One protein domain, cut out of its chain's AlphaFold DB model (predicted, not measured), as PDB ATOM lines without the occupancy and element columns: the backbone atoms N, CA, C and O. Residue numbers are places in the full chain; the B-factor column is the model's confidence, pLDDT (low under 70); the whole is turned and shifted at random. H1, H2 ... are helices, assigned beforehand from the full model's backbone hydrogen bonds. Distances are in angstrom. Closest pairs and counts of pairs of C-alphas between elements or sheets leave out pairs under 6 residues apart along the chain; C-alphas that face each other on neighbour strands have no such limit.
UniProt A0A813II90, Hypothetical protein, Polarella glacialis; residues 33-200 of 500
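AT A GLANCE: This is residues 33 to 200 of the 500 residues of the protein "Hypothetical protein" of Polarella glacialis (UniProt A0A813II90). One long helix, H5, runs through the core, with H2 and H8 packed along different sides of it and running the same way at shallow tilts. H4 runs back near this core, close to H2 and touching H8 at their ends, while H1 lies near H5 away from H4; H3 and H6 sit by the end of H5 at His 146. The 168 printed residues hold nine named helices, H1 to H9 in chain order, and no named strand; the class is all helix. The whole is compact and rounded, with a radius of gyration of the C-alphas of 15.3 A and spans of 42 by 37 by 33 A.

IN THESE COORDINATES: H5, the longest helix, covers residues 126 to 146, 30.7 A from C-alpha 126 at (43.322, 7.609, 18.538) to C-alpha 146 at (49.618, 34.555, 5.353). H2 is residues 72 to 84, 18.5 A; H8 is residues 183 to 191, 12.3 A. H4 is residues 108 to 121, 19.9 A, and H1 is residues 46 to 59, 19.8 A, beginning with C-alpha 46 at (58.985, 23.595, 17.994). H3 is residues 88 to 95 and H6 residues 150 to 158. The four-residue helices H7, residues 177 to 180, and H9, residues 195 to 198, are each 5.0 A long.

HOW THE PARTS SIT: H5 touches H8 at a shallow tilt of 24 degrees, the same way; their closest C-alphas, of Gly 135 and Tyr 188, are 4.8 A apart. H5 touches H2 at 21 degrees, shallow and the same way, with the C-alphas of Ile 72 and Arg 133 closest at 5.5 A. H4 touches H8 only at their ends, C-alphas 118 and 184 being closest at 6.3 A. H2 and H4 are close but not clearly touching, 7.1 A between the closest C-alphas, of Arg 80 and Leu 108. H1 and H5 are near each other. H3 and H6 are each close to H5 but not clearly touching it: the closest C-alphas are those of Ile 90 and His 146, 7.7 A, and of Trp 144 and Gln 153, 7.1 A. H7 is close to H8 but not clearly touching, with C-alphas 180 and 186 closest at 6.7 A. H9 only just touches residues 46 to 49 of H1, with 3 pairs of C-alphas within 8 A, Met 49 and His 198 closest at 6.1 A. Every O i to N i+4 pair is within hydrogen-bond range in H1, H2, H4, H6 and H8, against 2 of 4 in H3 and 16 of 17 in H5; H7 and H9 are too short for such a pair.

THE WHOLE: The two farthest C-alphas, of Ala 158 and Ser 178, are 44.5 A apart. The printed part has no cut. The links H1 to H2, H3 to H4 and H6 to H7 are long; in the last, residues 163 to 164 pair parallel with residues 64 to 65. The mean pLDDT of the printed part is 89.7; residues 97, 124 to 125, 177, 180 to 181, 196 to 197 and 199 to 200 are under 70.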
ATOM      1  N   ARG A  33      55.821  39.168   0.880       84.06
ATOM      2  CA  ARG A  33      57.176  39.114   0.305       84.06
ATOM      3  C   ARG A  33      58.266  38.847   1.345       84.06
ATOM      4  O   ARG A  33      59.357  38.405   0.989       84.06
ATOM      5  N   GLN A  34      57.999  39.091   2.628       80.00
ATOM      6  CA  GLN A  34      58.927  38.762   3.703       80.00
ATOM      7  C   GLN A  34      58.925  37.242   3.956       80.00
ATOM      8  O   GLN A  34      58.081  36.710   4.676       80.00
ATOM      9  N   ARG A  35      59.891  36.542   3.350       73.12
ATOM     10  CA  ARG A  35      60.050  35.079   3.450       73.12
ATOM     11  C   ARG A  35      60.543  34.619   4.825       73.12
ATOM     12  O   ARG A  35      60.083  33.602   5.328       73.12
ATOM     13  N   VAL A  36      61.465  35.375   5.430       70.88
ATOM     14  CA  VAL A  36      62.070  35.045   6.730       70.88
ATOM     15  C   VAL A  36      61.391  35.848   7.848       70.88
ATOM     16  O   VAL A  36      61.332  37.086   7.764       70.88
ATOM     17  N   PRO A  37      60.860  35.187   8.893       76.56
ATOM     18  CA  PRO A  37      60.236  35.866  10.021       76.56
ATOM     19  C   PRO A  37      61.259  36.665  10.842       76.56
ATOM     20  O   PRO A  37      62.427  36.312  10.932       76.56
ATOM     21  N   ARG A  38      60.816  37.766  11.460       78.00
ATOM     22  CA  ARG A  38      61.658  38.579  12.367       78.00
ATOM     23  C   ARG A  38      61.820  37.869  13.713       78.00
ATOM     24  O   ARG A  38      60.949  37.089  14.082       78.00
ATOM     25  N   ASP A  39      62.819  38.244  14.510       74.69
ATOM     26  CA  ASP A  39      63.127  37.635  15.823       74.69
ATOM     27  C   ASP A  39      61.917  37.488  16.758       74.69
ATOM     28  O   ASP A  39      61.731  36.470  17.429       74.69
ATOM     29  N   GLY A  40      61.026  38.484  16.761       84.06
ATOM     30  CA  GLY A  40      59.787  38.455  17.544       84.06
ATOM     31  C   GLY A  40      58.806  37.335  17.163       84.06
ATOM     32  O   GLY A  40      57.880  37.067  17.921       84.06
ATOM     33  N   TRP A  41      59.014  36.669  16.028       87.94
ATOM     34  CA  TRP A  41      58.186  35.598  15.467       87.94
ATOM     35  C   TRP A  41      58.919  34.247  15.422       87.94
ATOM     36  O   TRP A  41      58.404  33.296  14.837       87.94
ATOM     37  N   MET A  42      60.107  34.152  16.034       85.50
ATOM     38  CA  MET A  42      60.932  32.939  16.063       85.50
ATOM     39  C   MET A  42      61.079  32.373  17.478       85.50
ATOM     40  O   MET A  42      61.331  33.123  18.420       85.50
ATOM     41  N   GLY A  43      60.931  31.060  17.651       82.94
ATOM     42  CA  GLY A  43      61.194  30.360  18.915       82.94
ATOM     43  C   GLY A  43      62.394  29.421  18.811       82.94
ATOM     44  O   GLY A  43      62.761  29.019  17.723       82.94
ATOM     45  N   SER A  44      62.996  29.022  19.932       76.00
ATOM     46  CA  SER A  44      64.214  28.180  19.948       76.00
ATOM     47  C   SER A  44      63.968  26.674  19.751       76.00
ATOM     48  O   SER A  44      64.894  25.867  19.683       76.00
ATOM     49  N   SER A  45      62.705  26.262  19.710       80.12
ATOM     50  CA  SER A  45      62.257  24.879  19.543       80.12
ATOM     51  C   SER A  45      60.857  24.876  18.943       80.12
ATOM     52  O   SER A  45      60.201  25.917  18.943       80.12
ATOM     53  N   PHE A  46      60.362  23.720  18.490       83.62
ATOM     54  CA  PHE A  46      58.985  23.595  17.994       83.62
ATOM     55  C   PHE A  46      57.964  24.138  19.007       83.62
ATOM     56  O   PHE A  46      57.174  25.022  18.694       83.62
ATOM     57  N   ALA A  47      58.057  23.699  20.267       91.00
ATOM     58  CA  ALA A  47      57.168  24.151  21.333       91.00
ATOM     59  C   ALA A  47      57.291  25.659  21.620       91.00
ATOM     60  O   ALA A  47      56.279  26.332  21.825       91.00
ATOM     61  N   SER A  48      58.519  26.195  21.636       89.38
ATOM     62  CA  SER A  48      58.777  27.625  21.867       89.38
ATOM     63  C   SER A  48      58.241  28.486  20.721       89.38
ATOM     64  O   SER A  48      57.609  29.513  20.957       89.38
ATOM     65  N   MET A  49      58.427  28.027  19.482       93.38
ATOM     66  CA  MET A  49      57.915  28.652  18.268       93.38
ATOM     67  C   MET A  49      56.388  28.702  18.285       93.38
ATOM     68  O   MET A  49      55.821  29.792  18.215       93.38
ATOM     69  N   SER A  50      55.726  27.564  18.507       95.75
ATOM     70  CA  SER A  50      54.265  27.496  18.593       95.75
ATOM     71  C   SER A  50      53.716  28.409  19.692       95.75
ATOM     72  O   SER A  50      52.749  29.145  19.476       95.75
ATOM     73  N   ALA A  51      54.359  28.427  20.866       96.62
ATOM     74  CA  ALA A  51      53.970  29.306  21.965       96.62
ATOM     75  C   ALA A  51      54.121  30.792  21.604       96.62
ATOM     76  O   ALA A  51      53.217  31.577  21.890       96.62
ATOM     77  N   ARG A  52      55.231  31.174  20.960       95.69
ATOM     78  CA  ARG A  52      55.512  32.562  20.575       95.69
ATOM     79  C   ARG A  52      54.573  33.061  19.486       95.69
ATOM     80  O   ARG A  52      54.017  34.142  19.623       95.69
ATOM     81  N   LEU A  53      54.356  32.275  18.439       96.38
ATOM     82  CA  LEU A  53      53.427  32.629  17.366       96.38
ATOM     83  C   LEU A  53      51.988  32.740  17.882       96.38
ATOM     84  O   LEU A  53      51.289  33.698  17.564       96.38
ATOM     85  N   THR A  54      51.575  31.836  18.774       98.25
ATOM     86  CA  THR A  54      50.279  31.955  19.458       98.25
ATOM     87  C   THR A  54      50.200  33.227  20.308       98.25
ATOM     88  O   THR A  54      49.162  33.887  20.333       98.25
ATOM     89  N   ALA A  55      51.276  33.598  21.010       97.56
ATOM     90  CA  ALA A  55      51.321  34.856  21.752       97.56
ATOM     91  C   ALA A  55      51.177  36.061  20.813       97.56
ATOM     92  O   ALA A  55      50.386  36.950  21.107       97.56
ATOM     93  N   LYS A  56      51.828  36.044  19.643       96.44
ATOM     94  CA  LYS A  56      51.696  37.101  18.631       96.44
ATOM     95  C   LYS A  56      50.281  37.235  18.076       96.44
ATOM     96  O   LYS A  56      49.822  38.359  17.904       96.44
ATOM     97  N   LEU A  57      49.566  36.126  17.870       96.62
ATOM     98  CA  LEU A  57      48.146  36.173  17.503       96.62
ATOM     99  C   LEU A  57      47.314  36.900  18.571       96.62
ATOM    100  O   LEU A  57      46.513  37.772  18.243       96.62
ATOM    101  N   ARG A  58      47.537  36.580  19.851       97.19
ATOM    102  CA  ARG A  58      46.832  37.226  20.971       97.19
ATOM    103  C   ARG A  58      47.203  38.701  21.120       97.19
ATOM    104  O   ARG A  58      46.322  39.526  21.325       97.19
ATOM    105  N   GLU A  59      48.486  39.035  21.000       95.19
ATOM    106  CA  GLU A  59      48.983  40.418  21.026       95.19
ATOM    107  C   GLU A  59      48.397  41.254  19.881       95.19
ATOM    108  O   GLU A  59      48.123  42.437  20.069       95.19
ATOM    109  N   GLY A  60      48.154  40.636  18.721       92.44
ATOM    110  CA  GLY A  60      47.456  41.245  17.586       92.44
ATOM    111  C   GLY A  60      45.949  41.435  17.791       92.44
ATOM    112  O   GLY A  60      45.277  41.932  16.894       92.44
ATOM    113  N   GLY A  61      45.403  41.043  18.946       94.12
ATOM    114  CA  GLY A  61      43.980  41.165  19.261       94.12
ATOM    115  C   GLY A  61      43.101  40.082  18.633       94.12
ATOM    116  O   GLY A  61      41.879  40.199  18.676       94.12
ATOM    117  N   HIS A  62      43.682  39.021  18.064       95.94
ATOM    118  CA  HIS A  62      42.890  37.931  17.503       95.94
ATOM    119  C   HIS A  62      42.332  37.033  18.618       95.94
ATOM    120  O   HIS A  62      43.063  36.666  19.547       95.94
ATOM    121  N   PRO A  63      41.056  36.625  18.536       96.56
ATOM    122  CA  PRO A  63      40.487  35.681  19.482       96.56
ATOM    123  C   PRO A  63      41.059  34.282  19.215       96.56
ATOM    124  O   PRO A  63      40.802  33.661  18.184       96.56
ATOM    125  N   VAL A  64      41.856  33.781  20.162       98.38
ATOM    126  CA  VAL A  64      42.544  32.487  20.047       98.38
ATOM    127  C   VAL A  64      41.888  31.443  20.943       98.38
ATOM    128  O   VAL A  64      41.749  31.657  22.147       98.38
ATOM    129  N   GLN A  65      41.559  30.284  20.376       98.38
ATOM    130  CA  GLN A  65      41.054  29.111  21.095       98.38
ATOM    131  C   GLN A  65      42.113  28.001  21.117       98.38
ATOM    132  O   GLN A  65      42.827  27.816  20.139       98.38
ATOM    133  N   ASP A  66      42.236  27.256  22.218       98.38
ATOM    134  CA  ASP A  66      43.238  26.187  22.321       98.38
ATOM    135  C   ASP A  66      42.994  25.086  21.276       98.38
ATOM    136  O   ASP A  66      41.877  24.576  21.190       98.38
ATOM    137  N   CYS A  67      44.021  24.701  20.507       98.44
ATOM    138  CA  CYS A  67      43.922  23.678  19.453       98.44
ATOM    139  C   CYS A  67      43.278  22.381  19.951       98.44
ATOM    140  O   CYS A  67      42.487  21.768  19.242       98.44
ATOM    141  N   THR A  68      43.547  21.986  21.199       97.19
ATOM    142  CA  THR A  68      43.023  20.734  21.754       97.19
ATOM    143  C   THR A  68      41.506  20.721  21.927       97.19
ATOM    144  O   THR A  68      40.918  19.642  21.968       97.19
ATOM    145  N   SER A  69      40.881  21.901  21.984       97.75
ATOM    146  CA  SER A  69      39.430  22.075  22.096       97.75
ATOM    147  C   SER A  69      38.701  22.114  20.751       97.75
ATOM    148  O   SER A  69      37.474  22.173  20.734       97.75
ATOM    149  N   TRP A  70      39.428  22.111  19.632       98.06
ATOM    150  CA  TRP A  70      38.826  22.066  18.306       98.06
ATOM    151  C   TRP A  70      38.517  20.628  17.899       98.06
ATOM    152  O   TRP A  70      39.357  19.733  18.045       98.06
ATOM    153  N   SER A  71      37.332  20.416  17.328       96.75
ATOM    154  CA  SER A  71      37.085  19.219  16.532       96.75
ATOM    155  C   SER A  71      37.712  19.374  15.139       96.75
ATOM    156  O   SER A  71      37.951  20.486  14.665       96.75
ATOM    157  N   ILE A  72      37.982  18.251  14.468       95.69
ATOM    158  CA  ILE A  72      38.467  18.268  13.079       95.69
ATOM    159  C   ILE A  72      37.445  18.959  12.165       95.69
ATOM    160  O   ILE A  72      37.844  19.744  11.312       95.69
ATOM    161  N   GLU A  73      36.145  18.719  12.359       97.25
ATOM    162  CA  GLU A  73      35.115  19.350  11.527       97.25
ATOM    163  C   GLU A  73      35.068  20.867  11.739       97.25
ATOM    164  O   GLU A  73      35.027  21.608  10.762       97.25
ATOM    165  N   ASP A  74      35.187  21.350  12.978       98.19
ATOM    166  CA  ASP A  74      35.243  22.794  13.242       98.19
ATOM    167  C   ASP A  74      36.468  23.444  12.576       98.19
ATOM    168  O   ASP A  74      36.368  24.550  12.042       98.19
ATOM    169  N   LEU A  75      37.620  22.756  12.554       98.38
ATOM    170  CA  LEU A  75      38.813  23.226  11.838       98.38
ATOM    171  C   LEU A  75      38.591  23.253  10.324       98.38
ATOM    172  O   LEU A  75      38.951  24.239   9.685       98.38
ATOM    173  N   LYS A  76      37.954  22.225   9.747       98.25
ATOM    174  CA  LYS A  76      37.583  22.215   8.322       98.25
ATOM    175  C   LYS A  76      36.643  23.378   7.991       98.25
ATOM    176  O   LYS A  76      36.859  24.074   7.002       98.25
ATOM    177  N   GLN A  77      35.638  23.650   8.829       98.38
ATOM    178  CA  GLN A  77      34.730  24.794   8.662       98.38
ATOM    179  C   GLN A  77      35.461  26.141   8.750       98.38
ATOM    180  O   GLN A  77      35.251  27.016   7.906       98.38
ATOM    181  N   LEU A  78      36.375  26.295   9.712       98.12
ATOM    182  CA  LEU A  78      37.239  27.470   9.801       98.12
ATOM    183  C   LEU A  78      38.071  27.644   8.523       98.12
ATOM    184  O   LEU A  78      38.125  28.734   7.961       98.12
ATOM    185  N   MET A  79      38.699  26.573   8.040       98.19
ATOM    186  CA  MET A  79      39.548  26.620   6.854       98.19
ATOM    187  C   MET A  79      38.759  26.905   5.573       98.19
ATOM    188  O   MET A  79      39.239  27.686   4.759       98.19
ATOM    189  N   ARG A  80      37.533  26.379   5.417       98.44
ATOM    190  CA  ARG A  80      36.607  26.775   4.333       98.44
ATOM    191  C   ARG A  80      36.366  28.279   4.339       98.44
ATOM    192  O   ARG A  80      36.451  28.928   3.296       98.44
ATOM    193  N   ARG A  81      36.099  28.837   5.526       98.06
ATOM    194  CA  ARG A  81      35.874  30.273   5.691       98.06
ATOM    195  C   ARG A  81      37.117  31.075   5.318       98.06
ATOM    196  O   ARG A  81      36.991  32.010   4.537       98.06
ATOM    197  N   ILE A  82      38.294  30.696   5.820       98.00
ATOM    198  CA  ILE A  82      39.558  31.370   5.484       98.00
ATOM    199  C   ILE A  82      39.824  31.288   3.976       98.00
ATOM    200  O   ILE A  82      40.086  32.316   3.370       98.00
ATOM    201  N   PHE A  83      39.675  30.110   3.361       97.56
ATOM    202  CA  PHE A  83      39.894  29.903   1.926       97.56
ATOM    203  C   PHE A  83      39.038  30.844   1.069       97.56
ATOM    204  O   PHE A  83      39.536  31.436   0.119       97.56
ATOM    205  N   SER A  84      37.758  31.013   1.422       96.88
ATOM    206  CA  SER A  84      36.843  31.910   0.700       96.88
ATOM    207  C   SER A  84      37.163  33.401   0.858       96.88
ATOM    208  O   SER A  84      36.655  34.214   0.094       96.88
ATOM    209  N   GLU A  85      37.974  33.749   1.857       97.75
ATOM    210  CA  GLU A  85      38.331  35.122   2.232       97.75
ATOM    211  C   GLU A  85      39.810  35.434   1.933       97.75
ATOM    212  O   GLU A  85      40.291  36.526   2.246       97.75
ATOM    213  N   SER A  86      40.545  34.476   1.357       97.12
ATOM    214  CA  SER A  86      41.944  34.635   0.967       97.12
ATOM    215  C   SER A  86      42.106  35.715  -0.101       97.12
ATOM    216  O   SER A  86      41.321  35.814  -1.042       97.12
ATOM    217  N   GLU A  87      43.161  36.515   0.035       97.06
ATOM    218  CA  GLU A  87      43.438  37.645  -0.845       97.06
ATOM    219  C   GLU A  87      44.273  37.205  -2.052       97.06
ATOM    220  O   GLU A  87      45.418  36.762  -1.908       97.06
ATOM    221  N   ASN A  88      43.725  37.369  -3.257       96.44
ATOM    222  CA  ASN A  88      44.341  36.881  -4.494       96.44
ATOM    223  C   ASN A  88      45.708  37.521  -4.754       96.44
ATOM    224  O   ASN A  88      46.625  36.849  -5.220       96.44
ATOM    225  N   GLU A  89      45.878  38.804  -4.424       96.00
ATOM    226  CA  GLU A  89      47.163  39.486  -4.614       96.00
ATOM    227  C   GLU A  89      48.259  38.942  -3.691       96.00
ATOM    228  O   GLU A  89      49.426  38.878  -4.078       96.00
ATOM    229  N   ILE A  90      47.888  38.518  -2.480       96.25
ATOM    230  CA  ILE A  90      48.814  37.884  -1.542       96.25
ATOM    231  C   ILE A  90      49.152  36.469  -2.025       96.25
ATOM    232  O   ILE A  90      50.325  36.099  -2.048       96.25
ATOM    233  N   LEU A  91      48.148  35.701  -2.456       96.12
ATOM    234  CA  LEU A  91      48.338  34.351  -2.994       96.12
ATOM    235  C   LEU A  91      49.233  34.343  -4.240       96.12
ATOM    236  O   LEU A  91      50.137  33.514  -4.331       96.12
ATOM    237  N   ALA A  92      49.076  35.324  -5.131       95.00
ATOM    238  CA  ALA A  92      49.902  35.467  -6.328       95.00
ATOM    239  C   ALA A  92      51.406  35.608  -6.015       95.00
ATOM    240  O   ALA A  92      52.243  35.162  -6.803       95.00
ATOM    241  N   VAL A  93      51.772  36.180  -4.857       90.56
ATOM    242  CA  VAL A  93      53.174  36.235  -4.400       90.56
ATOM    243  C   VAL A  93      53.723  34.830  -4.146       90.56
ATOM    244  O   VAL A  93      54.886  34.564  -4.447       90.56
ATOM    245  N   TYR A  94      52.905  33.932  -3.598       88.81
ATOM    246  CA  TYR A  94      53.322  32.572  -3.271       88.81
ATOM    247  C   TYR A  94      53.282  31.654  -4.495       88.81
ATOM    248  O   TYR A  94      54.238  30.911  -4.718       88.81
ATOM    249  N   ASP A  95      52.233  31.752  -5.316       87.69
ATOM    250  CA  ASP A  95      52.025  30.904  -6.498       87.69
ATOM    251  C   ASP A  95      53.091  31.115  -7.581       87.69
ATOM    252  O   ASP A  95      53.449  30.180  -8.297       87.69
ATOM    253  N   GLY A  96      53.667  32.320  -7.665       73.44
ATOM    254  CA  GLY A  96      54.783  32.624  -8.568       73.44
ATOM    255  C   GLY A  96      56.108  31.939  -8.205       73.44
ATOM    256  O   GLY A  96      57.108  32.146  -8.892       73.44
ATOM    257  N   THR A  97      56.156  31.156  -7.120       69.19
ATOM    258  CA  THR A  97      57.375  30.520  -6.604       69.19
ATOM    259  C   THR A  97      57.097  29.120  -6.025       69.19
ATOM    260  O   THR A  97      55.977  28.612  -6.028       69.19
ATOM    261  N   THR A  98      58.129  28.455  -5.499       72.38
ATOM    262  CA  THR A  98      58.006  27.193  -4.743       72.38
ATOM    263  C   THR A  98      57.742  27.421  -3.247       72.38
ATOM    264  O   THR A  98      58.110  26.594  -2.410       72.38
ATOM    265  N   ASP A  99      57.126  28.552  -2.883       80.00
ATOM    266  CA  ASP A  99      56.856  28.920  -1.493       80.00
ATOM    267  C   ASP A  99      55.911  27.914  -0.816       80.00
ATOM    268  O   ASP A  99      54.850  27.568  -1.338       80.00
ATOM    269  N   ARG A 100      56.285  27.454   0.384       83.25
ATOM    270  CA  ARG A 100      55.487  26.516   1.192       83.25
ATOM    271  C   ARG A 100      54.196  27.145   1.728       83.25
ATOM    272  O   ARG A 100      53.325  26.417   2.192       83.25
ATOM    273  N   ARG A 101      54.060  28.471   1.639       90.44
ATOM    274  CA  ARG A 101      52.850  29.225   1.980       90.44
ATOM    275  C   ARG A 101      51.806  29.227   0.864       90.44
ATOM    276  O   ARG A 101      50.733  29.755   1.097       90.44
ATOM    277  N   ARG A 102      52.062  28.680  -0.328       92.62
ATOM    278  CA  ARG A 102      51.048  28.626  -1.400       92.62
ATOM    279  C   ARG A 102      49.855  27.735  -1.035       92.62
ATOM    280  O   ARG A 102      49.987  26.813  -0.225       92.62
ATOM    281  N   LEU A 103      48.708  27.955  -1.678       93.69
ATOM    282  CA  LEU A 103      47.590  27.017  -1.578       93.69
ATOM    283  C   LEU A 103      47.974  25.692  -2.248       93.69
ATOM    284  O   LEU A 103      48.396  25.654  -3.400       93.69
ATOM    285  N   ARG A 104      47.846  24.585  -1.513       92.25
ATOM    286  CA  ARG A 104      48.174  23.245  -2.034       92.25
ATOM    287  C   ARG A 104      47.098  22.693  -2.968       92.25
ATOM    288  O   ARG A 104      47.389  21.819  -3.778       92.25
ATOM    289  N   PHE A 105      45.884  23.221  -2.860       94.75
ATOM    290  CA  PHE A 105      44.719  22.812  -3.630       94.75
ATOM    291  C   PHE A 105      44.164  24.028  -4.358       94.75
ATOM    292  O   PHE A 105      43.975  25.083  -3.758       94.75
ATOM    293  N   SER A 106      43.899  23.874  -5.654       91.25
ATOM    294  CA  SER A 106      43.401  24.956  -6.511       91.25
ATOM    295  C   SER A 106      41.921  25.271  -6.292       91.25
ATOM    296  O   SER A 106      41.425  26.278  -6.790       91.25
ATOM    297  N   SER A 107      41.197  24.417  -5.568       96.56
ATOM    298  CA  SER A 107      39.786  24.611  -5.263       96.56
ATOM    299  C   SER A 107      39.418  24.008  -3.914       96.56
ATOM    300  O   SER A 107      40.070  23.083  -3.423       96.56
ATOM    301  N   LEU A 108      38.322  24.513  -3.343       96.62
ATOM    302  CA  LEU A 108      37.781  23.983  -2.098       96.62
ATOM    303  C   LEU A 108      37.339  22.520  -2.242       96.62
ATOM    304  O   LEU A 108      37.588  21.729  -1.343       96.62
ATOM    305  N   ALA A 109      36.777  22.138  -3.392       97.88
ATOM    306  CA  ALA A 109      36.342  20.764  -3.640       97.88
ATOM    307  C   ALA A 109      37.506  19.757  -3.564       97.88
ATOM    308  O   ALA A 109      37.358  18.696  -2.967       97.88
ATOM    309  N   LEU A 110      38.679  20.108  -4.109       97.25
ATOM    310  CA  LEU A 110      39.872  19.254  -4.040       97.25
ATOM    311  C   LEU A 110      40.439  19.165  -2.617       97.25
ATOM    312  O   LEU A 110      40.902  18.107  -2.199       97.25
ATOM    313  N   LEU A 111      40.394  20.270  -1.866       96.31
ATOM    314  CA  LEU A 111      40.770  20.274  -0.453       96.31
ATOM    315  C   LEU A 111      39.847  19.359   0.368       96.31
ATOM    316  O   LEU A 111      40.319  18.597   1.209       96.31
ATOM    317  N   GLU A 112      38.540  19.420   0.119       97.19
ATOM    318  CA  GLU A 112      37.549  18.591   0.805       97.19
ATOM    319  C   GLU A 112      37.691  17.108   0.454       97.19
ATOM    320  O   GLU A 112      37.663  16.271   1.352       97.19
ATOM    321  N   GLU A 113      37.924  16.775  -0.817       96.62
ATOM    322  CA  GLU A 113      38.220  15.405  -1.246       96.62
ATOM    323  C   GLU A 113      39.451  14.845  -0.518       96.62
ATOM    324  O   GLU A 113      39.425  13.731   0.013       96.62
ATOM    325  N   HIS A 114      40.515  15.644  -0.419       95.75
ATOM    326  CA  HIS A 114      41.728  15.278   0.311       95.75
ATOM    327  C   HIS A 114      41.471  15.066   1.810       95.75
ATOM    328  O   HIS A 114      41.941  14.093   2.403       95.75
ATOM    329  N   TRP A 115      40.675  15.934   2.432       96.06
ATOM    330  CA  TRP A 115      40.269  15.777   3.827       96.06
ATOM    331  C   TRP A 115      39.460  14.505   4.087       96.06
ATOM    332  O   TRP A 115      39.629  13.890   5.144       96.06
ATOM    333  N   GLU A 116      38.592  14.105   3.161       94.31
ATOM    334  CA  GLU A 116      37.843  12.850   3.261       94.31
ATOM    335  C   GLU A 116      38.755  11.631   3.076       94.31
ATOM    336  O   GLU A 116      38.655  10.660   3.830       94.31
ATOM    337  N   ALA A 117      39.723  11.698   2.158       92.56
ATOM    338  CA  ALA A 117      40.736  10.655   2.006       92.56
ATOM    339  C   ALA A 117      41.552  10.456   3.298       92.56
ATOM    340  O   ALA A 117      41.752   9.323   3.748       92.56
ATOM    341  N   LEU A 118      41.964  11.550   3.949       91.12
ATOM    342  CA  LEU A 118      42.669  11.505   5.233       91.12
ATOM    343  C   LEU A 118      41.789  10.995   6.373       91.12
ATOM    344  O   LEU A 118      42.271  10.238   7.217       91.12
ATOM    345  N   ALA A 119      40.513  11.383   6.415       88.69
ATOM    346  CA  ALA A 119      39.568  10.891   7.415       88.69
ATOM    347  C   ALA A 119      39.410   9.368   7.317       88.69
ATOM    348  O   ALA A 119      39.557   8.675   8.324       88.69
ATOM    349  N   ASN A 120      39.236   8.845   6.100       87.00
ATOM    350  CA  ASN A 120      39.158   7.409   5.832       87.00
ATOM    351  C   ASN A 120      40.449   6.674   6.219       87.00
ATOM    352  O   ASN A 120      40.393   5.599   6.814       87.00
ATOM    353  N   ALA A 121      41.614   7.278   5.965       81.88
ATOM    354  CA  ALA A 121      42.903   6.732   6.385       81.88
ATOM    355  C   ALA A 121      43.120   6.768   7.913       81.88
ATOM    356  O   ALA A 121      43.984   6.065   8.427       81.88
ATOM    357  N   SER A 122      42.355   7.579   8.651       77.56
ATOM    358  CA  SER A 122      42.511   7.776  10.101       77.56
ATOM    359  C   SER A 122      41.585   6.897  10.955       77.56
ATOM    360  O   SER A 122      41.666   6.947  12.187       77.56
ATOM    361  N   VAL A 123      40.685   6.118  10.341       74.81
ATOM    362  CA  VAL A 123      39.673   5.328  11.060       74.81
ATOM    363  C   VAL A 123      40.340   4.278  11.958       74.81
ATOM    364  O   VAL A 123      41.094   3.427  11.496       74.81
ATOM    365  N   GLY A 124      40.028   4.313  13.259       65.38
ATOM    366  CA  GLY A 124      40.384   3.256  14.214       65.38
ATOM    367  C   GLY A 124      41.630   3.484  15.081       65.38
ATOM    368  O   GLY A 124      41.911   2.634  15.923       65.38
ATOM    369  N   ALA A 125      42.350   4.611  14.964       66.50
ATOM    370  CA  ALA A 125      43.516   4.888  15.817       66.50
ATOM    371  C   ALA A 125      43.487   6.290  16.449       66.50
ATOM    372  O   ALA A 125      43.648   7.307  15.775       66.50
ATOM    373  N   GLY A 126      43.365   6.347  17.781       74.06
ATOM    374  CA  GLY A 126      43.322   7.609  18.538       74.06
ATOM    375  C   GLY A 126      44.561   8.501  18.372       74.06
ATOM    376  O   GLY A 126      44.459   9.715  18.525       74.06
ATOM    377  N   LEU A 127      45.714   7.929  18.000       80.19
ATOM    378  CA  LEU A 127      46.939   8.687  17.723       80.19
ATOM    379  C   LEU A 127      46.830   9.528  16.439       80.19
ATOM    380  O   LEU A 127      47.301  10.656  16.418       80.19
ATOM    381  N   PHE A 128      46.198   9.025  15.372       88.69
ATOM    382  CA  PHE A 128      46.086   9.788  14.120       88.69
ATOM    383  C   PHE A 128      45.136  10.972  14.251       88.69
ATOM    384  O   PHE A 128      45.330  11.988  13.589       88.69
ATOM    385  N   PHE A 129      44.158  10.874  15.154       90.25
ATOM    386  CA  PHE A 129      43.248  11.973  15.436       90.25
ATOM    387  C   PHE A 129      43.992  13.222  15.930       90.25
ATOM    388  O   PHE A 129      43.770  14.311  15.401       90.25
ATOM    389  N   SER A 130      44.896  13.083  16.909       92.56
ATOM    390  CA  SER A 130      45.649  14.231  17.430       92.56
ATOM    391  C   SER A 130      46.626  14.793  16.400       92.56
ATOM    392  O   SER A 130      46.718  16.010  16.281       92.56
ATOM    393  N   VAL A 131      47.291  13.936  15.618       94.31
ATOM    394  CA  VAL A 131      48.200  14.359  14.539       94.31
ATOM    395  C   VAL A 131      47.447  15.162  13.475       94.31
ATOM    396  O   VAL A 131      47.884  16.251  13.108       94.31
ATOM    397  N   HIS A 132      46.290  14.670  13.022       94.44
ATOM    398  CA  HIS A 132      45.472  15.339  12.010       94.44
ATOM    399  C   HIS A 132      44.921  16.676  12.524       94.44
ATOM    400  O   HIS A 132      45.081  17.704  11.868       94.44
ATOM    401  N   ARG A 133      44.331  16.696  13.729       96.00
ATOM    402  CA  ARG A 133      43.845  17.936  14.352       96.00
ATOM    403  C   ARG A 133      44.963  18.969  14.476       96.00
ATOM    404  O   ARG A 133      44.785  20.121  14.093       96.00
ATOM    405  N   ASP A 134      46.113  18.561  15.005       97.38
ATOM    406  CA  ASP A 134      47.227  19.471  15.253       97.38
ATOM    407  C   ASP A 134      47.819  20.006  13.938       97.38
ATOM    408  O   ASP A 134      48.164  21.185  13.864       97.38
ATOM    409  N   GLY A 135      47.868  19.183  12.886       96.75
ATOM    410  CA  GLY A 135      48.238  19.610  11.536       96.75
ATOM    411  C   GLY A 135      47.284  20.662  10.960       96.75
ATOM    412  O   GLY A 135      47.732  21.721  10.519       96.75
ATOM    413  N   LEU A 136      45.969  20.448  11.077       97.88
ATOM    414  CA  LEU A 136      44.959  21.434  10.674       97.88
ATOM    415  C   LEU A 136      45.055  22.736  11.484       97.88
ATOM    416  O   LEU A 136      44.901  23.814  10.918       97.88
ATOM    417  N   CYS A 137      45.361  22.679  12.786       98.56
ATOM    418  CA  CYS A 137      45.608  23.887  13.583       98.56
ATOM    419  C   CYS A 137      46.796  24.700  13.040       98.56
ATOM    420  O   CYS A 137      46.720  25.928  12.977       98.56
ATOM    421  N   HIS A 138      47.885  24.032  12.642       97.62
ATOM    422  CA  HIS A 138      49.031  24.696  12.016       97.62
ATOM    423  C   HIS A 138      48.663  25.331  10.673       97.62
ATOM    424  O   HIS A 138      48.985  26.500  10.448       97.62
ATOM    425  N   GLU A 139      47.964  24.596   9.809       97.50
ATOM    426  CA  GLU A 139      47.574  25.090   8.487       97.50
ATOM    427  C   GLU A 139      46.574  26.253   8.585       97.50
ATOM    428  O   GLU A 139      46.765  27.274   7.930       97.50
ATOM    429  N   ALA A 140      45.585  26.168   9.480       98.38
ATOM    430  CA  ALA A 140      44.624  27.241   9.720       98.38
ATOM    431  C   ALA A 140      45.299  28.536  10.203       98.38
ATOM    432  O   ALA A 140      44.975  29.618   9.713       98.38
ATOM    433  N   VAL A 141      46.267  28.449  11.126       98.12
ATOM    434  CA  VAL A 141      47.054  29.621  11.556       98.12
ATOM    435  C   VAL A 141      47.901  30.166  10.411       98.12
ATOM    436  O   VAL A 141      47.983  31.383  10.240       98.12
ATOM    437  N   MET A 142      48.524  29.288   9.621       96.94
ATOM    438  CA  MET A 142      49.321  29.696   8.468       96.94
ATOM    439  C   MET A 142      48.458  30.476   7.472       96.94
ATOM    440  O   MET A 142      48.814  31.600   7.127       96.94
ATOM    441  N   TRP A 143      47.287  29.955   7.097       98.00
ATOM    442  CA  TRP A 143      46.370  30.631   6.175       98.00
ATOM    443  C   TRP A 143      45.837  31.935   6.764       98.00
ATOM    444  O   TRP A 143      45.828  32.959   6.086       98.00
ATOM    445  N   TRP A 144      45.475  31.942   8.050       98.19
ATOM    446  CA  TRP A 144      45.030  33.157   8.728       98.19
ATOM    447  C   TRP A 144      46.053  34.288   8.603       98.19
ATOM    448  O   TRP A 144      45.711  35.398   8.202       98.19
ATOM    449  N   VAL A 145      47.318  34.009   8.922       96.81
ATOM    450  CA  VAL A 145      48.389  35.017   8.943       96.81
ATOM    451  C   VAL A 145      48.862  35.383   7.534       96.81
ATOM    452  O   VAL A 145      49.183  36.548   7.273       96.81
ATOM    453  N   HIS A 146      48.941  34.400   6.636       96.00
ATOM    454  CA  HIS A 146      49.618  34.555   5.353       96.00
ATOM    455  C   HIS A 146      48.695  34.712   4.157       96.00
ATOM    456  O   HIS A 146      49.174  35.255   3.170       96.00
ATOM    457  N   HIS A 147      47.441  34.261   4.193       97.56
ATOM    458  CA  HIS A 147      46.531  34.319   3.034       97.56
ATOM    459  C   HIS A 147      45.490  35.420   3.155       97.56
ATOM    460  O   HIS A 147      45.007  35.914   2.143       97.56
ATOM    461  N   LEU A 148      45.166  35.835   4.378       97.75
ATOM    462  CA  LEU A 148      44.244  36.937   4.613       97.75
ATOM    463  C   LEU A 148      44.977  38.282   4.636       97.75
ATOM    464  O   LEU A 148      46.091  38.403   5.166       97.75
ATOM    465  N   SER A 149      44.310  39.319   4.129       97.12
ATOM    466  CA  SER A 149      44.689  40.709   4.388       97.12
ATOM    467  C   SER A 149      44.460  41.061   5.862       97.12
ATOM    468  O   SER A 149      43.606  40.473   6.534       97.12
ATOM    469  N   THR A 150      45.183  42.053   6.392       95.12
ATOM    470  CA  THR A 150      44.939  42.531   7.764       95.12
ATOM    471  C   THR A 150      43.492  43.009   7.932       95.12
ATOM    472  O   THR A 150      42.886  42.792   8.982       95.12
ATOM    473  N   GLN A 151      42.893  43.584   6.886       94.75
ATOM    474  CA  GLN A 151      41.484  43.978   6.896       94.75
ATOM    475  C   GLN A 151      40.540  42.772   7.026       94.75
ATOM    476  O   GLN A 151      39.619  42.812   7.847       94.75
ATOM    477  N   ALA A 152      40.773  41.695   6.269       96.69
ATOM    478  CA  ALA A 152      39.981  40.471   6.368       96.69
ATOM    479  C   ALA A 152      40.119  39.817   7.752       96.69
ATOM    480  O   ALA A 152      39.109  39.464   8.357       96.69
ATOM    481  N   GLN A 153      41.336  39.748   8.304       97.19
ATOM    482  CA  GLN A 153      41.570  39.236   9.661       97.19
ATOM    483  C   GLN A 153      40.784  40.026  10.719       97.19
ATOM    484  O   GLN A 153      40.153  39.428  11.589       97.19
ATOM    485  N   MET A 154      40.798  41.365  10.649       94.69
ATOM    486  CA  MET A 154      40.058  42.220  11.588       94.69
ATOM    487  C   MET A 154      38.546  42.024  11.474       94.69
ATOM    488  O   MET A 154      37.880  41.872  12.495       94.69
ATOM    489  N   ARG A 155      38.005  42.003  10.247       96.00
ATOM    490  CA  ARG A 155      36.572  41.780  10.014       96.00
ATOM    491  C   ARG A 155      36.133  40.423  10.553       96.00
ATOM    492  O   ARG A 155      35.202  40.360  11.341       96.00
ATOM    493  N   LEU A 156      36.837  39.352  10.189       96.62
ATOM    494  CA  LEU A 156      36.492  38.004  10.635       96.62
ATOM    495  C   LEU A 156      36.603  37.852  12.159       96.62
ATOM    496  O   LEU A 156      35.756  37.208  12.774       96.62
ATOM    497  N   ALA A 157      37.605  38.476  12.784       95.31
ATOM    498  CA  ALA A 157      37.719  38.504  14.240       95.31
ATOM    499  C   ALA A 157      36.553  39.268  14.897       95.31
ATOM    500  O   ALA A 157      36.034  38.821  15.920       95.31
ATOM    501  N   ALA A 158      36.115  40.386  14.306       95.06
ATOM    502  CA  ALA A 158      34.949  41.146  14.764       95.06
ATOM    503  C   ALA A 158      33.635  40.359  14.600       95.06
ATOM    504  O   ALA A 158      32.766  40.450  15.464       95.06
ATOM    505  N   ASP A 159      33.538  39.520  13.566       96.44
ATOM    506  CA  ASP A 159      32.432  38.573  13.350       96.44
ATOM    507  C   ASP A 159      32.461  37.386  14.341       96.44
ATOM    508  O   ASP A 159      31.609  36.499  14.296       96.44
ATOM    509  N   GLY A 160      33.439  37.350  15.254       96.06
ATOM    510  CA  GLY A 160      33.567  36.332  16.296       96.06
ATOM    511  C   GLY A 160      34.309  35.069  15.860       96.06
ATOM    512  O   GLY A 160      34.354  34.101  16.627       96.06
ATOM    513  N   LEU A 161      34.912  35.058  14.666       97.62
ATOM    514  CA  LEU A 161      35.702  33.924  14.197       97.62
ATOM    515  C   LEU A 161      36.970  33.787  15.044       97.62
ATOM    516  O   LEU A 161      37.763  34.721  15.149       97.62
ATOM    517  N   LYS A 162      37.166  32.606  15.636       98.38
ATOM    518  CA  LYS A 162      38.343  32.282  16.448       98.38
ATOM    519  C   LYS A 162      39.384  31.534  15.628       98.38
ATOM    520  O   LYS A 162      39.037  30.738  14.763       98.38
ATOM    521  N   VAL A 163      40.652  31.730  15.970       98.25
ATOM    522  CA  VAL A 163      41.789  31.019  15.370       98.25
ATOM    523  C   VAL A 163      42.346  30.013  16.385       98.25
ATOM    524  O   VAL A 163      42.411  30.338  17.577       98.25
ATOM    525  N   PRO A 164      42.749  28.794  15.988       98.62
ATOM    526  CA  PRO A 164      43.392  27.865  16.907       98.62
ATOM    527  C   PRO A 164      44.750  28.396  17.384       98.62
ATOM    528  O   PRO A 164      45.472  29.081  16.663       98.62
ATOM    529  N   SER A 165      45.136  28.054  18.610       98.62
ATOM    530  CA  SER A 165      46.529  28.164  19.036       98.62
ATOM    531  C   SER A 165      47.385  27.155  18.279       98.62
ATOM    532  O   SER A 165      46.906  26.078  17.938       98.62
ATOM    533  N   LEU A 166      48.680  27.408  18.131       98.19
ATOM    534  CA  LEU A 166      49.575  26.381  17.609       98.19
ATOM    535  C   LEU A 166      49.880  25.319  18.681       98.19
ATOM    536  O   LEU A 166      50.270  25.680  19.800       98.19
ATOM    537  N   PRO A 167      49.734  24.019  18.368       97.31
ATOM    538  CA  PRO A 167      50.098  22.943  19.278       97.31
ATOM    539  C   PRO A 167      51.609  22.936  19.531       97.31
ATOM    540  O   PRO A 167      52.423  23.304  18.685       97.31
ATOM    541  N   ARG A 168      52.003  22.537  20.743       96.06
ATOM    542  CA  ARG A 168      53.417  22.495  21.164       96.06
ATOM    543  C   ARG A 168      54.080  21.137  20.927       96.06
ATOM    544  O   ARG A 168      55.297  21.036  21.057       96.06
ATOM    545  N   ALA A 169      53.292  20.108  20.624       93.06
ATOM    546  CA  ALA A 169      53.782  18.768  20.339       93.06
ATOM    547  C   ALA A 169      54.286  18.689  18.894       93.06
ATOM    548  O   ALA A 169      53.549  19.020  17.968       93.06
ATOM    549  N   ASN A 170      55.529  18.236  18.714       91.12
ATOM    550  CA  ASN A 170      56.046  17.868  17.401       91.12
ATOM    551  C   ASN A 170      55.764  16.385  17.174       91.12
ATOM    552  O   ASN A 170      56.459  15.531  17.733       91.12
ATOM    553  N   HIS A 171      54.767  16.089  16.343       91.00
ATOM    554  CA  HIS A 171      54.390  14.705  16.074       91.00
ATOM    555  C   HIS A 171      55.447  13.943  15.277       91.00
ATOM    556  O   HIS A 171      55.397  12.733  15.308       91.00
ATOM    557  N   LEU A 172      56.439  14.588  14.647       81.75
ATOM    558  CA  LEU A 172      57.499  13.914  13.877       81.75
ATOM    559  C   LEU A 172      58.710  13.476  14.715       81.75
ATOM    560  O   LEU A 172      59.523  12.690  14.240       81.75
ATOM    561  N   ALA A 173      58.858  13.967  15.950       71.38
ATOM    562  CA  ALA A 173      60.118  13.856  16.694       71.38
ATOM    563  C   ALA A 173      60.510  12.423  17.110       71.38
ATOM    564  O   ALA A 173      61.668  12.208  17.439       71.38
ATOM    565  N   ASN A 174      59.580  11.460  17.113       74.62
ATOM    566  CA  ASN A 174      59.813  10.088  17.594       74.62
ATOM    567  C   ASN A 174      58.976   9.039  16.837       74.62
ATOM    568  O   ASN A 174      58.517   8.053  17.415       74.62
ATOM    569  N   VAL A 175      58.709   9.271  15.553       75.62
ATOM    570  CA  VAL A 175      57.863   8.375  14.751       75.62
ATOM    571  C   VAL A 175      58.732   7.320  14.088       75.62
ATOM    572  O   VAL A 175      59.758   7.637  13.493       75.62
ATOM    573  N   SER A 176      58.318   6.056  14.164       79.06
ATOM    574  CA  SER A 176      58.995   4.996  13.419       79.06
ATOM    575  C   SER A 176      58.891   5.252  11.903       79.06
ATOM    576  O   SER A 176      57.895   5.817  11.442       79.06
ATOM    577  N   PRO A 177      59.852   4.800  11.081       66.06
ATOM    578  CA  PRO A 177      59.786   4.998   9.632       66.06
ATOM    579  C   PRO A 177      58.512   4.439   8.980       66.06
ATOM    580  O   PRO A 177      58.014   5.007   8.010       66.06
ATOM    581  N   SER A 178      57.957   3.340   9.503       71.25
ATOM    582  CA  SER A 178      56.704   2.763   9.001       71.25
ATOM    583  C   SER A 178      55.497   3.642   9.331       71.25
ATOM    584  O   SER A 178      54.650   3.857   8.469       71.25
ATOM    585  N   THR A 179      55.440   4.206  10.538       73.88
ATOM    586  CA  THR A 179      54.374   5.127  10.945       73.88
ATOM    587  C   THR A 179      54.497   6.485  10.245       73.88
ATOM    588  O   THR A 179      53.483   7.070   9.880       73.88
ATOM    589  N   ALA A 180      55.715   6.956   9.967       55.88
ATOM    590  CA  ALA A 180      55.956   8.211   9.249       55.88
ATOM    591  C   ALA A 180      55.462   8.167   7.790       55.88
ATOM    592  O   ALA A 180      55.111   9.198   7.221       55.88
ATOM    593  N   ARG A 181      55.394   6.970   7.189       63.53
ATOM    594  CA  ARG A 181      54.829   6.744   5.847       63.53
ATOM    595  C   ARG A 181      53.301   6.728   5.819       63.53
ATOM    596  O   ARG A 181      52.724   6.665   4.739       63.53
ATOM    597  N   HIS A 182      52.637   6.771   6.974       84.75
ATOM    598  CA  HIS A 182      51.185   6.868   7.027       84.75
ATOM    599  C   HIS A 182      50.727   8.225   6.471       84.75
ATOM    600  O   HIS A 182      51.303   9.255   6.824       84.75
ATOM    601  N   GLY A 183      49.669   8.245   5.652       85.88
ATOM    602  CA  GLY A 183      49.222   9.457   4.944       85.88
ATOM    603  C   GLY A 183      48.978  10.663   5.861       85.88
ATOM    604  O   GLY A 183      49.332  11.783   5.518       85.88
ATOM    605  N   VAL A 184      48.486  10.429   7.082       89.50
ATOM    606  CA  VAL A 184      48.276  11.477   8.103       89.50
ATOM    607  C   VAL A 184      49.586  12.134   8.562       89.50
ATOM    608  O   VAL A 184      49.623  13.341   8.775       89.50
ATOM    609  N   TYR A 185      50.673  11.369   8.705       87.56
ATOM    610  CA  TYR A 185      51.979  11.919   9.085       87.56
ATOM    611  C   TYR A 185      52.651  12.649   7.922       87.56
ATOM    612  O   TYR A 185      53.265  13.695   8.133       87.56
ATOM    613  N   GLN A 186      52.498  12.128   6.701       82.38
ATOM    614  CA  GLN A 186      52.954  12.810   5.490       82.38
ATOM    615  C   GLN A 186      52.251  14.158   5.329       82.38
ATOM    616  O   GLN A 186      52.905  15.166   5.065       82.38
ATOM    617  N   GLU A 187      50.941  14.186   5.561       91.75
ATOM    618  CA  GLU A 187      50.158  15.411   5.543       91.75
ATOM    619  C   GLU A 187      50.590  16.382   6.642       91.75
ATOM    620  O   GLU A 187      50.880  17.545   6.355       91.75
ATOM    621  N   TYR A 188      50.698  15.906   7.885       93.19
ATOM    622  CA  TYR A 188      51.155  16.723   9.008       93.19
ATOM    623  C   TYR A 188      52.503  17.386   8.702       93.19
ATOM    624  O   TYR A 188      52.666  18.582   8.937       93.19
ATOM    625  N   ALA A 189      53.448  16.648   8.109       82.00
ATOM    626  CA  ALA A 189      54.746  17.188   7.710       82.00
ATOM    627  C   ALA A 189      54.629  18.347   6.702       82.00
ATOM    628  O   ALA A 189      55.382  19.319   6.805       82.00
ATOM    629  N   GLN A 190      53.670  18.296   5.768       84.19
ATOM    630  CA  GLN A 190      53.398  19.418   4.862       84.19
ATOM    631  C   GLN A 190      52.801  20.614   5.615       84.19
ATOM    632  O   GLN A 190      53.253  21.747   5.426       84.19
ATOM    633  N   GLN A 191      51.838  20.362   6.506       92.81
ATOM    634  CA  GLN A 191      51.119  21.391   7.264       92.81
ATOM    635  C   GLN A 191      52.011  22.136   8.272       92.81
ATOM    636  O   GLN A 191      51.795  23.322   8.527       92.81
ATOM    637  N   VAL A 192      53.055  21.488   8.804       88.44
ATOM    638  CA  VAL A 192      54.019  22.110   9.737       88.44
ATOM    639  C   VAL A 192      55.325  22.563   9.079       88.44
ATOM    640  O   VAL A 192      56.255  22.973   9.776       88.44
ATOM    641  N   SER A 193      55.418  22.543   7.746       79.00
ATOM    642  CA  SER A 193      56.655  22.845   7.001       79.00
ATOM    643  C   SER A 193      57.253  24.235   7.288       79.00
ATOM    644  O   SER A 193      58.466  24.421   7.202       79.00
ATOM    645  N   CYS A 194      56.442  25.197   7.739       78.44
ATOM    646  CA  CYS A 194      56.895  26.534   8.144       78.44
ATOM    647  C   CYS A 194      57.780  26.531   9.412       78.44
ATOM    648  O   CYS A 194      58.420  27.537   9.727       78.44
ATOM    649  N   GLN A 195      57.857  25.407  10.140       78.50
ATOM    650  CA  GLN A 195      58.639  25.278  11.372       78.50
ATOM    651  C   GLN A 195      60.118  25.632  11.195       78.50
ATOM    652  O   GLN A 195      60.717  26.174  12.117       78.50
ATOM    653  N   GLN A 196      60.718  25.353  10.035       63.03
ATOM    654  CA  GLN A 196      62.149  25.592   9.819       63.03
ATOM    655  C   GLN A 196      62.465  27.090   9.904       63.03
ATOM    656  O   GLN A 196      63.370  27.498  10.624       63.03
ATOM    657  N   CYS A 197      61.631  27.924   9.277       65.44
ATOM    658  CA  CYS A 197      61.789  29.376   9.307       65.44
ATOM    659  C   CYS A 197      61.484  29.970  10.692       65.44
ATOM    660  O   CYS A 197      62.081  30.967  11.078       65.44
ATOM    661  N   HIS A 198      60.563  29.366  11.452       80.19
ATOM    662  CA  HIS A 198      60.091  29.918  12.727       80.19
ATOM    663  C   HIS A 198      60.750  29.327  13.979       80.19
ATOM    664  O   HIS A 198      60.622  29.894  15.062       80.19
ATOM    665  N   THR A 199      61.433  28.190  13.879       69.06
ATOM    666  CA  THR A 199      62.247  27.648  14.982       69.06
ATOM    667  C   THR A 199      63.691  28.144  14.930       69.06
ATOM    668  O   THR A 199      64.501  27.800  15.793       69.06
ATOM    669  N   GLY A 200      64.024  28.891  13.872       50.12
ATOM    670  CA  GLY A 200      65.367  29.350  13.567       50.12
ATOM    671  C   GLY A 200      66.365  28.218  13.317       50.12
ATOM    672  O   GLY A 200      67.466  28.510  12.887       50.12
TER     673      GLY A 200